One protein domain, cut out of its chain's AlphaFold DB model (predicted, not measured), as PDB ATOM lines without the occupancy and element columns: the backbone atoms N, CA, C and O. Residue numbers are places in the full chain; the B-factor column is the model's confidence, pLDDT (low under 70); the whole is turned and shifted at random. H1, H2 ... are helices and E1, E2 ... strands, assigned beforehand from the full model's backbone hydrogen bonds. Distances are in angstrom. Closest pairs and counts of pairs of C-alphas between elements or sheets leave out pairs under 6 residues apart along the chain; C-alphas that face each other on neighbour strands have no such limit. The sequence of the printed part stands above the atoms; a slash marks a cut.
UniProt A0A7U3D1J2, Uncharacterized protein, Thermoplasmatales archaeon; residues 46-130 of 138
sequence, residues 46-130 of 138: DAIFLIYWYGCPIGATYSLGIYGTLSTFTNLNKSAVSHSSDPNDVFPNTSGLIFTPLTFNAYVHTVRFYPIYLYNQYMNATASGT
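Overview. This is residues 46 to 130 of the 138 residues of an uncharacterized protein of Thermoplasmatales archaeon (UniProt A0A7U3D1J2). One helix, H1, packs on the two-stranded hairpin E2 and E3, mainly on E3, and lies partly over edge strand E1 of a strongly twisted three-stranded sheet. E3 runs on at 90 degrees into E4, joining the hairpin to that sheet. The printed part has 85 residues, with one named helix and five named strands in the order E1 H1 E2 E3 E4 E5, and its class is mixed, helices and strands. The larger sheet, in the order E1 E5 E4, is mixed; E2 and E3 are antiparallel. The whole is compact, with a radius of gyration of the C-alphas of 13.4 A, and elongated, spanning 43 by 24 by 18 A.

Along the chain. E1, residues 46 to 52, begins at C-alpha 46 (26.714, 47.741, -48.493) and is 19.8 A long. H1, residues 57 to 71, is 21.6 A long. E2 is residues 80 to 84, E3 95 to 99 and E4 102 to 106. E5, residues 109 to 117, is 25.2 A long and ends at C-alpha 117 (37.015, 34.334, -37.674).

Arrangement. E1 and E5 are parallel at 16 degrees, with N 48 and O 112 at 2.9 A, within hydrogen-bond range. E4 and E5 form an antiparallel hairpin, with N 111 and O 104 at 2.8 A. H1 is on this sheet, over E1 and along the strands, at 6 degrees to E1 on the local plane; its height over the sheet is 9.7 A, from a plane of only just enough C-alphas, 6. The closest C-alphas of H1 and E3 are those of Ala 60 and Gly 96, 4.0 A apart. In the hairpin E2 and E3, N 96 and O 83 are 2.8 A apart. E1 and E2 are apart. In H1, 9 of 11 O i to N i+4 pairs are within hydrogen-bond range.

Size, cuts and confidence. The two C-alphas farthest apart, of Asn 88 and Val 108, are 44.0 A apart. The printed part has no cut and no long link; residues 118 to 130 hold no named element. Mean pLDDT of the printed part is 87.3, and no printed residue is under 70.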
ATOM      1  N   ASP A  46      26.445  49.156 -48.263       77.88
ATOM      2  CA  ASP A  46      26.714  47.741 -48.493       77.88
ATOM      3  C   ASP A  46      27.522  47.144 -47.349       77.88
ATOM      4  O   ASP A  46      28.152  47.846 -46.548       77.88
ATOM      5  N   ALA A  47      27.536  45.818 -47.290       78.62
ATOM      6  CA  ALA A  47      28.397  45.081 -46.390       78.62
ATOM      7  C   ALA A  47      29.094  43.944 -47.125       78.62
ATOM      8  O   ALA A  47      28.475  43.245 -47.924       78.62
ATOM      9  N   ILE A  48      30.366  43.738 -46.799       79.56
ATOM     10  CA  ILE A  48      31.168  42.608 -47.258       79.56
ATOM     11  C   ILE A  48      31.487  41.760 -46.031       79.56
ATOM     12  O   ILE A  48      32.043  42.265 -45.054       79.56
ATOM     13  N   PHE A  49      31.163  40.471 -46.085       79.88
ATOM     14  CA  PHE A  49      31.458  39.517 -45.019       79.88
ATOM     15  C   PHE A  49      32.577  38.583 -45.457       79.88
ATOM     16  O   PHE A  49      32.496  37.965 -46.516       79.88
ATOM     17  N   LEU A  50      33.605  38.468 -44.626       82.44
ATOM     18  CA  LEU A  50      34.744  37.593 -44.858       82.44
ATOM     19  C   LEU A  50      34.783  36.546 -43.741       82.44
ATOM     20  O   LEU A  50      35.175  36.872 -42.629       82.44
ATOM     21  N   ILE A  51      34.365  35.306 -44.012       81.69
ATOM     22  CA  ILE A  51      34.240  34.246 -42.992       81.69
ATOM     23  C   ILE A  51      35.349  33.204 -43.168       81.69
ATOM     24  O   ILE A  51      35.347  32.485 -44.165       81.69
ATOM     25  N   TYR A  52      36.299  33.125 -42.230       81.44
ATOM     26  CA  TYR A  52      37.481  32.253 -42.340       81.44
ATOM     27  C   TYR A  52      37.867  31.612 -41.002       81.44
ATOM     28  O   TYR A  52      37.431  32.013 -39.923       81.44
ATOM     29  N   TRP A  53      38.724  30.597 -41.071       84.94
ATOM     30  CA  TRP A  53      39.487  30.105 -39.928       84.94
ATOM     31  C   TRP A  53      40.795  30.895 -39.809       84.94
ATOM     32  O   TRP A  53      41.479  31.094 -40.810       84.94
ATOM     33  N   TYR A  54      41.136  31.325 -38.590       86.06
ATOM     34  CA  TYR A  54      42.325  32.126 -38.298       86.06
ATOM     35  C   TYR A  54      43.621  31.461 -38.797       86.06
ATOM     36  O   TYR A  54      44.399  32.111 -39.478       86.06
ATOM     37  N   GLY A  55      43.794  30.152 -38.578       84.81
ATOM     38  CA  GLY A  55      44.989  29.406 -38.995       84.81
ATOM     39  C   GLY A  55      44.965  28.840 -40.417       84.81
ATOM     40  O   GLY A  55      45.848  28.059 -40.757       84.81
ATOM     41  N   CYS A  56      43.988  29.191 -41.262       85.81
ATOM     42  CA  CYS A  56      43.829  28.576 -42.583       85.81
ATOM     43  C   CYS A  56      44.933  29.008 -43.572       85.81
ATOM     44  O   CYS A  56      44.999  30.193 -43.904       85.81
ATOM     45  N   PRO A  57      45.727  28.084 -44.153       83.44
ATOM     46  CA  PRO A  57      46.745  28.423 -45.159       83.44
ATOM     47  C   PRO A  57      46.181  29.102 -46.406       83.44
ATOM     48  O   PRO A  57      46.745  30.061 -46.940       83.44
ATOM     49  N   ILE A  58      45.018  28.635 -46.855       81.94
ATOM     50  CA  ILE A  58      44.370  29.197 -48.034       81.94
ATOM     51  C   ILE A  58      43.798  30.583 -47.712       81.94
ATOM     52  O   ILE A  58      43.973  31.518 -48.493       81.94
ATOM     53  N   GLY A  59      43.197  30.743 -46.527       80.25
ATOM     54  CA  GLY A  59      42.754  32.041 -46.017       80.25
ATOM     55  C   GLY A  59      43.901  33.047 -45.911       80.25
ATOM     56  O   GLY A  59      43.753  34.188 -46.350       80.25
ATOM     57  N   ALA A  60      45.067  32.611 -45.425       85.25
ATOM     58  CA  ALA A  60      46.272  33.430 -45.358       85.25
ATOM     59  C   ALA A  60      46.710  33.906 -46.753       85.25
ATOM     60  O   ALA A  60      46.862  35.106 -46.967       85.25
ATOM     61  N   THR A  61      46.783  33.018 -47.745       85.62
ATOM     62  CA  THR A  61      47.126  33.427 -49.122       85.62
ATOM     63  C   THR A  61      46.098  34.410 -49.696       85.62
ATOM     64  O   THR A  61      46.450  35.423 -50.301       85.62
ATOM     65  N   TYR A  62      44.808  34.144 -49.489       84.06
ATOM     66  CA  TYR A  62      43.725  34.929 -50.090       84.06
ATOM     67  C   TYR A  62      43.597  36.314 -49.469       84.06
ATOM     68  O   TYR A  62      43.252  37.278 -50.156       84.06
ATOM     69  N   SER A  63      43.945  36.436 -48.189       89.12
ATOM     70  CA  SER A  63      43.978  37.715 -47.492       89.12
ATOM     71  C   SER A  63      44.889  38.742 -48.181       89.12
ATOM     72  O   SER A  63      44.559  39.925 -48.196       89.12
ATOM     73  N   LEU A  64      45.969  38.313 -48.845       87.38
ATOM     74  CA  LEU A  64      46.854  39.209 -49.597       87.38
ATOM     75  C   LEU A  64      46.153  39.798 -50.832       87.38
ATOM     76  O   LEU A  64      46.253  40.999 -51.086       87.38
ATOM     77  N   GLY A  65      45.388  38.985 -51.568       85.50
ATOM     78  CA  GLY A  65      44.595  39.452 -52.712       85.50
ATOM     79  C   GLY A  65      43.449  40.381 -52.297       85.50
ATOM     80  O   GLY A  65      43.192  41.401 -52.947       85.50
ATOM     81  N   ILE A  66      42.804  40.078 -51.166       87.44
ATOM     82  CA  ILE A  66      41.773  40.939 -50.570       87.44
ATOM     83  C   ILE A  66      42.377  42.281 -50.150       87.44
ATOM     84  O   ILE A  66      41.801  43.321 -50.459       87.44
ATOM     85  N   TYR A  67      43.550  42.279 -49.509       90.00
ATOM     86  CA  TYR A  67      44.267  43.503 -49.154       90.00
ATOM     87  C   TYR A  67      44.589  44.332 -50.395       90.00
ATOM     88  O   TYR A  67      44.294  45.523 -50.417       90.00
ATOM     89  N   GLY A  68      45.111  43.698 -51.452       85.69
ATOM     90  CA  GLY A  68      45.373  44.359 -52.729       85.69
ATOM     91  C   GLY A  68      44.130  45.059 -53.282       85.69
ATOM     92  O   GLY A  68      44.181  46.246 -53.590       85.69
ATOM     93  N   THR A  69      42.987  44.372 -53.300       84.94
ATOM     94  CA  THR A  69      41.720  44.942 -53.787       84.94
ATOM     95  C   THR A  69      41.224  46.086 -52.899       84.94
ATOM     96  O   THR A  69      40.970  47.187 -53.385       84.94
ATOM     97  N   LEU A  70      41.119  45.863 -51.586       87.25
ATOM     98  CA  LEU A  70      40.601  46.854 -50.637       87.25
ATOM     99  C   LEU A  70      41.509  48.091 -50.525       87.25
ATOM    100  O   LEU A  70      41.006  49.194 -50.316       87.25
ATOM    101  N   SER A  71      42.823  47.935 -50.727       91.44
ATOM    102  CA  SER A  71      43.788  49.041 -50.691       91.44
ATOM    103  C   SER A  71      43.548  50.102 -51.773       91.44
ATOM    104  O   SER A  71      43.968  51.245 -51.614       91.44
ATOM    105  N   THR A  72      42.819  49.756 -52.843       90.62
ATOM    106  CA  THR A  72      42.418  50.714 -53.889       90.62
ATOM    107  C   THR A  72      41.319  51.679 -53.431       90.62
ATOM    108  O   THR A  72      41.189  52.766 -53.991       90.62
ATOM    109  N   PHE A  73      40.556  51.311 -52.396       88.12
ATOM    110  CA  PHE A  73      39.437  52.100 -51.872       88.12
ATOM    111  C   PHE A  73      39.737  52.755 -50.523       88.12
ATOM    112  O   PHE A  73      39.119  53.758 -50.167       88.12
ATOM    113  N   THR A  74      40.645  52.184 -49.729       92.81
ATOM    114  CA  THR A  74      40.908  52.665 -48.370       92.81
ATOM    115  C   THR A  74      42.289  52.280 -47.859       92.81
ATOM    116  O   THR A  74      42.899  51.310 -48.300       92.81
ATOM    117  N   ASN A  75      42.779  53.029 -46.870       93.50
ATOM    118  CA  ASN A  75      44.014  52.697 -46.176       93.50
ATOM    119  C   ASN A  75      43.759  51.598 -45.133       93.50
ATOM    120  O   ASN A  75      42.976  51.779 -44.200       93.50
ATOM    121  N   LEU A  76      44.468  50.477 -45.267       93.75
ATOM    122  CA  LEU A  76      44.292  49.285 -44.433       93.75
ATOM    123  C   LEU A  76      45.323  49.148 -43.307       93.75
ATOM    124  O   LEU A  76      45.271  48.169 -42.570       93.75
ATOM    125  N   ASN A  77      46.237  50.106 -43.115       90.25
ATOM    126  CA  ASN A  77      47.353  49.973 -42.165       90.25
ATOM    127  C   ASN A  77      46.913  49.726 -40.712       90.25
ATOM    128  O   ASN A  77      47.666  49.160 -39.929       90.25
ATOM    129  N   LYS A  78      45.704  50.164 -40.339       91.56
ATOM    130  CA  LYS A  78      45.116  49.926 -39.005       91.56
ATOM    131  C   LYS A  78      44.127  48.759 -38.973       91.56
ATOM    132  O   LYS A  78      43.646  48.403 -37.900       91.56
ATOM    133  N   SER A  79      43.810  48.197 -40.135       94.75
ATOM    134  CA  SER A  79      42.758  47.196 -40.309       94.75
ATOM    135  C   SER A  79      43.251  45.882 -40.900       94.75
ATOM    136  O   SER A  79      42.435  45.009 -41.169       94.75
ATOM    137  N   ALA A  80      44.561  45.730 -41.078       95.75
ATOM    138  CA  ALA A  80      45.216  44.501 -41.491       95.75
ATOM    139  C   ALA A  80      46.552  44.363 -40.751       95.75
ATOM    140  O   ALA A  80      47.316  45.324 -40.660       95.75
ATOM    141  N   VAL A  81      46.835  43.168 -40.237       96.19
ATOM    142  CA  VAL A  81      48.104  42.832 -39.580       96.19
ATOM    143  C   VAL A  81      48.672  41.553 -40.171       96.19
ATOM    144  O   VAL A  81      47.916  40.636 -40.489       96.19
ATOM    145  N   SER A  82      49.995  41.487 -40.312       96.06
ATOM    146  CA  SER A  82      50.683  40.287 -40.792       96.06
ATOM    147  C   SER A  82      50.391  39.081 -39.907       96.06
ATOM    148  O   SER A  82      50.353  39.181 -38.679       96.06
ATOM    149  N   HIS A  83      50.201  37.938 -40.553       93.88
ATOM    150  CA  HIS A  83      49.849  36.681 -39.920       93.88
ATOM    151  C   HIS A  83      50.401  35.492 -40.719       93.88
ATOM    152  O   HIS A  83      50.716  35.633 -41.901       93.88
ATOM    153  N   SER A  84      50.489  34.325 -40.083       94.06
ATOM    154  CA  SER A  84      50.890  33.071 -40.722       94.06
ATOM    155  C   SER A  84      49.958  31.940 -40.302       94.06
ATOM    156  O   SER A  84      49.575  31.887 -39.138       94.06
ATOM    157  N   SER A  85      49.639  31.029 -41.224       89.75
ATOM    158  CA  SER A  85      48.772  29.864 -40.976       89.75
ATOM    159  C   SER A  85      49.306  28.905 -39.909       89.75
ATOM    160  O   SER A  85      50.455  29.029 -39.473       89.75
ATOM    161  N   ASP A  86      48.470  27.954 -39.467       88.38
ATOM    162  CA  ASP A  86      48.824  26.991 -38.417       88.38
ATOM    163  C   ASP A  86      50.152  26.293 -38.760       88.38
ATOM    164  O   ASP A  86      50.261  25.682 -39.826       88.38
ATOM    165  N   PRO A  87      51.183  26.384 -37.896       91.25
ATOM    166  CA  PRO A  87      52.464  25.722 -38.128       91.25
ATOM    167  C   PRO A  87      52.370  24.189 -38.178       91.25
ATOM    168  O   PRO A  87      53.324  23.558 -38.628       91.25
ATOM    169  N   ASN A  88      51.265  23.597 -37.716       86.50
ATOM    170  CA  ASN A  88      51.036  22.151 -37.720       86.50
ATOM    171  C   ASN A  88      50.128  21.678 -38.869       86.50
ATOM    172  O   ASN A  88      49.830  20.487 -38.951       86.50
ATOM    173  N   ASP A  89      49.665  22.584 -39.738       84.44
ATOM    174  CA  ASP A  89      48.882  22.218 -40.922       84.44
ATOM    175  C   ASP A  89      49.769  21.568 -42.006       84.44
ATOM    176  O   ASP A  89      50.998  21.653 -41.975       84.44
ATOM    177  N   VAL A  90      49.141  20.938 -43.003       82.19
ATOM    178  CA  VAL A  90      49.804  20.395 -44.202       82.19
ATOM    179  C   VAL A  90      50.544  21.488 -44.982       82.19
ATOM    180  O   VAL A  90      51.586  21.214 -45.583       82.19
ATOM    181  N   PHE A  91      50.036  22.724 -44.956       80.00
ATOM    182  CA  PHE A  91      50.680  23.900 -45.552       80.00
ATOM    183  C   PHE A  91      51.053  24.926 -44.466       80.00
ATOM    184  O   PHE A  91      50.394  25.964 -44.318       80.00
ATOM    185  N   PRO A  92      52.100  24.643 -43.674       83.94
ATOM    186  CA  PRO A  92      52.387  25.385 -42.457       83.94
ATOM    187  C   PRO A  92      52.974  26.767 -42.740       83.94
ATOM    188  O   PRO A  92      53.662  26.976 -43.739       83.94
ATOM    189  N   ASN A  93      52.763  27.706 -41.812       91.62
ATOM    190  CA  ASN A  93      53.366  29.045 -41.827       91.62
ATOM    191  C   ASN A  93      53.133  29.852 -43.120       91.62
ATOM    192  O   ASN A  93      53.927  30.729 -43.471       91.62
ATOM    193  N   THR A  94      52.043  29.580 -43.830       91.12
ATOM    194  CA  THR A  94      51.667  30.316 -45.035       91.12
ATOM    195  C   THR A  94      51.394  31.766 -44.663       91.12
ATOM    196  O   THR A  94      50.551  32.039 -43.810       91.12
ATOM    197  N   SER A  95      52.123  32.694 -45.281       94.88
ATOM    198  CA  SER A  95      52.020  34.122 -44.975       94.88
ATOM    199  C   SER A  95      50.697  34.719 -45.450       94.88
ATOM    200  O   SER A  95      50.185  34.379 -46.516       94.88
ATOM    201  N   GLY A  96      50.174  35.653 -44.665       93.19
ATOM    202  CA  GLY A  96      48.928  36.346 -44.938       93.19
ATOM    203  C   GLY A  96      48.688  37.513 -43.992       93.19
ATOM    204  O   GLY A  96      49.606  38.073 -43.390       93.19
ATOM    205  N   LEU A  97      47.421  37.887 -43.879       94.88
ATOM    206  CA  LEU A  97      46.928  39.023 -43.128       94.88
ATOM    207  C   LEU A  97      45.673  38.630 -42.353       94.88
ATOM    208  O   LEU A  97      44.805  37.913 -42.849       94.88
ATOM    209  N   ILE A  98      45.554  39.180 -41.153       94.75
ATOM    210  CA  ILE A  98      44.320  39.184 -40.376       94.75
ATOM    211  C   ILE A  98      43.753  40.592 -40.417       94.75
ATOM    212  O   ILE A  98      44.411  41.563 -40.045       94.75
ATOM    213  N   PHE A  99      42.511  40.696 -40.866       95.19
ATOM    214  CA  PHE A  99      41.777  41.947 -40.902       95.19
ATOM    215  C   PHE A  99      40.970  42.213 -39.633       95.19
ATOM    216  O   PHE A  99      40.447  41.281 -39.017       95.19
ATOM    217  N   THR A 100      40.775  43.491 -39.319       94.94
ATOM    218  CA  THR A 100      39.756  43.969 -38.375       94.94
ATOM    219  C   THR A 100      38.630  44.690 -39.125       94.94
ATOM    220  O   THR A 100      38.828  45.124 -40.264       94.94
ATOM    221  N   PRO A 101      37.420  44.795 -38.539       94.12
ATOM    222  CA  PRO A 101      36.304  45.466 -39.194       94.12
ATOM    223  C   PRO A 101      36.636  46.911 -39.559       94.12
ATOM    224  O   PRO A 101      37.232  47.640 -38.764       94.12
ATOM    225  N   LEU A 102      36.202  47.339 -40.743       94.19
ATOM    226  CA  LEU A 102      36.404  48.709 -41.208       94.19
ATOM    227  C   LEU A 102      35.242  49.181 -42.081       94.19
ATOM    228  O   LEU A 102      34.492  48.379 -42.636       94.19
ATOM    229  N   THR A 103      35.112  50.494 -42.208       93.12
ATOM    230  CA  THR A 103      34.138  51.134 -43.097       93.12
ATOM    231  C   THR A 103      34.893  52.015 -44.076       93.12
ATOM    232  O   THR A 103      35.817  52.727 -43.678       93.12
ATOM    233  N   PHE A 104      34.506  51.972 -45.343       88.81
ATOM    234  CA  PHE A 104      35.111  52.765 -46.405       88.81
ATOM    235  C   PHE A 104      34.071  53.155 -47.453       88.81
ATOM    236  O   PHE A 104      32.957  52.639 -47.451       88.81
ATOM    237  N   ASN A 105      34.430  54.077 -48.341       86.88
ATOM    238  CA  ASN A 105      33.584  54.440 -49.471       86.88
ATOM    239  C   ASN A 105      34.122  53.778 -50.738       86.88
ATOM    240  O   ASN A 105      35.319  53.848 -51.014       86.88
ATOM    241  N   ALA A 106      33.232  53.157 -51.503       78.94
ATOM    242  CA  ALA A 106      33.514  52.630 -52.827       78.94
ATOM    243  C   ALA A 106      32.468  53.194 -53.787       78.94
ATOM    244  O   ALA A 106      31.273  52.943 -53.637       78.94
ATOM    245  N   TYR A 107      32.914  53.985 -54.763       83.69
ATOM    246  CA  TYR A 107      32.025  54.702 -55.681       83.69
ATOM    247  C   TYR A 107      30.988  55.551 -54.916       83.69
ATOM    248  O   TYR A 107      31.372  56.410 -54.126       83.69
ATOM    249  N   VAL A 108      29.689  55.323 -55.139       77.56
ATOM    250  CA  VAL A 108      28.586  56.031 -54.460       77.56
ATOM    251  C   VAL A 108      28.104  55.332 -53.183       77.56
ATOM    252  O   VAL A 108      27.136  55.780 -52.575       77.56
ATOM    253  N   HIS A 109      28.776  54.257 -52.763       78.75
ATOM    254  CA  HIS A 109      28.365  53.417 -51.644       78.75
ATOM    255  C   HIS A 109      29.303  53.564 -50.441       78.75
ATOM    256  O   HIS A 109      30.529  53.619 -50.573       78.75
ATOM    257  N   THR A 110      28.724  53.559 -49.240       84.12
ATOM    258  CA  THR A 110      29.449  53.331 -47.987       84.12
ATOM    259  C   THR A 110      29.425  51.841 -47.669       84.12
ATOM    260  O   THR A 110      28.381  51.272 -47.355       84.12
ATOM    261  N   VAL A 111      30.591  51.205 -47.712       82.56
ATOM    262  CA  VAL A 111      30.756  49.763 -47.534       82.56
ATOM    263  C   VAL A 111      31.317  49.466 -46.150       82.56
ATOM    264  O   VAL A 111      32.320  50.049 -45.727       82.56
ATOM    265  N   ARG A 112      30.696  48.522 -45.439       86.81
ATOM    266  CA  ARG A 112      31.211  47.995 -44.173       86.81
ATOM    267  C   ARG A 112      31.765  46.588 -44.349       86.81
ATOM    268  O   ARG A 112      31.063  45.670 -44.757       86.81
ATOM    269  N   PHE A 113      33.031  46.413 -44.011       86.44
ATOM    270  CA  PHE A 113      33.726  45.138 -44.092       86.44
ATOM    271  C   PHE A 113      33.740  44.440 -42.732       86.44
ATOM    272  O   PHE A 113      34.172  45.011 -41.725       86.44
ATOM    273  N   TYR A 114      33.273  43.196 -42.719       85.81
ATOM    274  CA  TYR A 114      33.119  42.352 -41.543       85.81
ATOM    275  C   TYR A 114      33.960  41.076 -41.688       85.81
ATOM    276  O   TYR A 114      33.463  40.064 -42.189       85.81
ATOM    277  N   PRO A 115      35.227  41.092 -41.245       89.25
ATOM    278  CA  PRO A 115      35.998  39.873 -41.071       89.25
ATOM    279  C   PRO A 115      35.491  39.106 -39.846       89.25
ATOM    280  O   PRO A 115      35.415  39.642 -38.740       89.25
ATOM    281  N   ILE A 116      35.128  37.846 -40.059       85.81
ATOM    282  CA  ILE A 116      34.583  36.918 -39.072       85.81
ATOM    283  C   ILE A 116      35.503  35.701 -39.033       85.81
ATOM    284  O   ILE A 116      35.567  34.924 -39.986       85.81
ATOM    285  N   TYR A 117      36.194  35.517 -37.911       87.19
ATOM    286  CA  TYR A 117      37.015  34.334 -37.674       87.19
ATOM    287  C   TYR A 117      36.250  33.345 -36.802       87.19
ATOM    288  O   TYR A 117      35.802  33.698 -35.713       87.19
ATOM    289  N   LEU A 118      36.084  32.115 -37.285       82.81
ATOM    290  CA  LEU A 118      35.296  31.095 -36.584       82.81
ATOM    291  C   LEU A 118      36.110  30.402 -35.486       82.81
ATOM    292  O   LEU A 118      35.661  30.283 -34.347       82.81
ATOM    293  N   TYR A 119      37.338  30.007 -35.817       85.19
ATOM    294  CA  TYR A 119      38.223  29.251 -34.933       85.19
ATOM    295  C   TYR A 119      39.554  29.971 -34.730       85.19
ATOM    296  O   TYR A 119      39.965  30.757 -35.586       85.19
ATOM    297  N   ASN A 120      40.223  29.689 -33.611       87.81
ATOM    298  CA  ASN A 120      41.583  30.152 -33.325       87.81
ATOM    299  C   ASN A 120      42.620  29.495 -34.249       87.81
ATOM    300  O   ASN A 120      42.273  28.639 -35.053       87.81
ATOM    301  N   GLN A 121      43.901  29.846 -34.097       88.81
ATOM    302  CA  GLN A 121      44.998  29.332 -34.926       88.81
ATOM    303  C   GLN A 121      44.992  27.813 -35.121       88.81
ATOM    304  O   GLN A 121      45.262  27.370 -36.221       88.81
ATOM    305  N   TYR A 122      44.661  27.038 -34.089       88.25
ATOM    306  CA  TYR A 122      44.845  25.579 -34.063       88.25
ATOM    307  C   TYR A 122      43.538  24.791 -34.205       88.25
ATOM    308  O   TYR A 122      43.501  23.595 -33.930       88.25
ATOM    309  N   MET A 123      42.437  25.476 -34.531       85.19
ATOM    310  CA  MET A 123      41.104  24.878 -34.669       85.19
ATOM    311  C   MET A 123      40.617  24.116 -33.417       85.19
ATOM    312  O   MET A 123      39.777  23.225 -33.498       85.19
ATOM    313  N   ASN A 124      41.126  24.470 -32.235       82.38
ATOM    314  CA  ASN A 124      40.772  23.830 -30.962       82.38
ATOM    315  C   ASN A 124      39.975  24.751 -30.022       82.38
ATOM    316  O   ASN A 124      39.550  24.340 -28.939       82.38
ATOM    317  N   ALA A 125      39.752  25.995 -30.439       84.62
ATOM    318  CA  ALA A 125      38.914  26.965 -29.760       84.62
ATOM    319  C   ALA A 125      38.223  27.884 -30.774       84.62
ATOM    320  O   ALA A 125      38.627  27.978 -31.936       84.62
ATOM    321  N   THR A 126      37.208  28.617 -30.322       87.06
ATOM    322  CA  THR A 126      36.679  29.777 -31.047       87.06
ATOM    323  C   THR A 126      37.792  30.799 -31.278       87.06
ATOM    324  O   THR A 126      38.802  30.802 -30.570       87.06
ATOM    325  N   ALA A 127      37.609  31.724 -32.221       84.50
ATOM    326  CA  ALA A 127      38.591  32.790 -32.452       84.50
ATOM    327  C   ALA A 127      38.886  33.655 -31.207       84.50
ATOM    328  O   ALA A 127      39.964  34.234 -31.108       84.50
ATOM    329  N   SER A 128      37.967  33.707 -30.235       85.44
ATOM    330  CA  SER A 128      38.147  34.388 -28.946       85.44
ATOM    331  C   SER A 128      38.799  33.521 -27.857       85.44
ATOM    332  O   SER A 128      38.942  33.981 -26.727       85.44
ATOM    333  N   GLY A 129      39.173  32.275 -28.161       84.56
ATOM    334  CA  GLY A 129      39.866  31.373 -27.239       84.56
ATOM    335  C   GLY A 129      38.958  30.503 -26.365       84.56
ATOM    336  O   GLY A 129      39.457  29.849 -25.453       84.56
ATOM    337  N   THR A 130      37.649  30.447 -26.625       87.56
ATOM    338  CA  THR A 130      36.750  29.514 -25.926       87.56
ATOM    339  C   THR A 130      36.946  28.107 -26.493       87.56
ATOM    340  O   THR A 130      36.672  27.918 -27.677       87.56
TER     341      THR A 130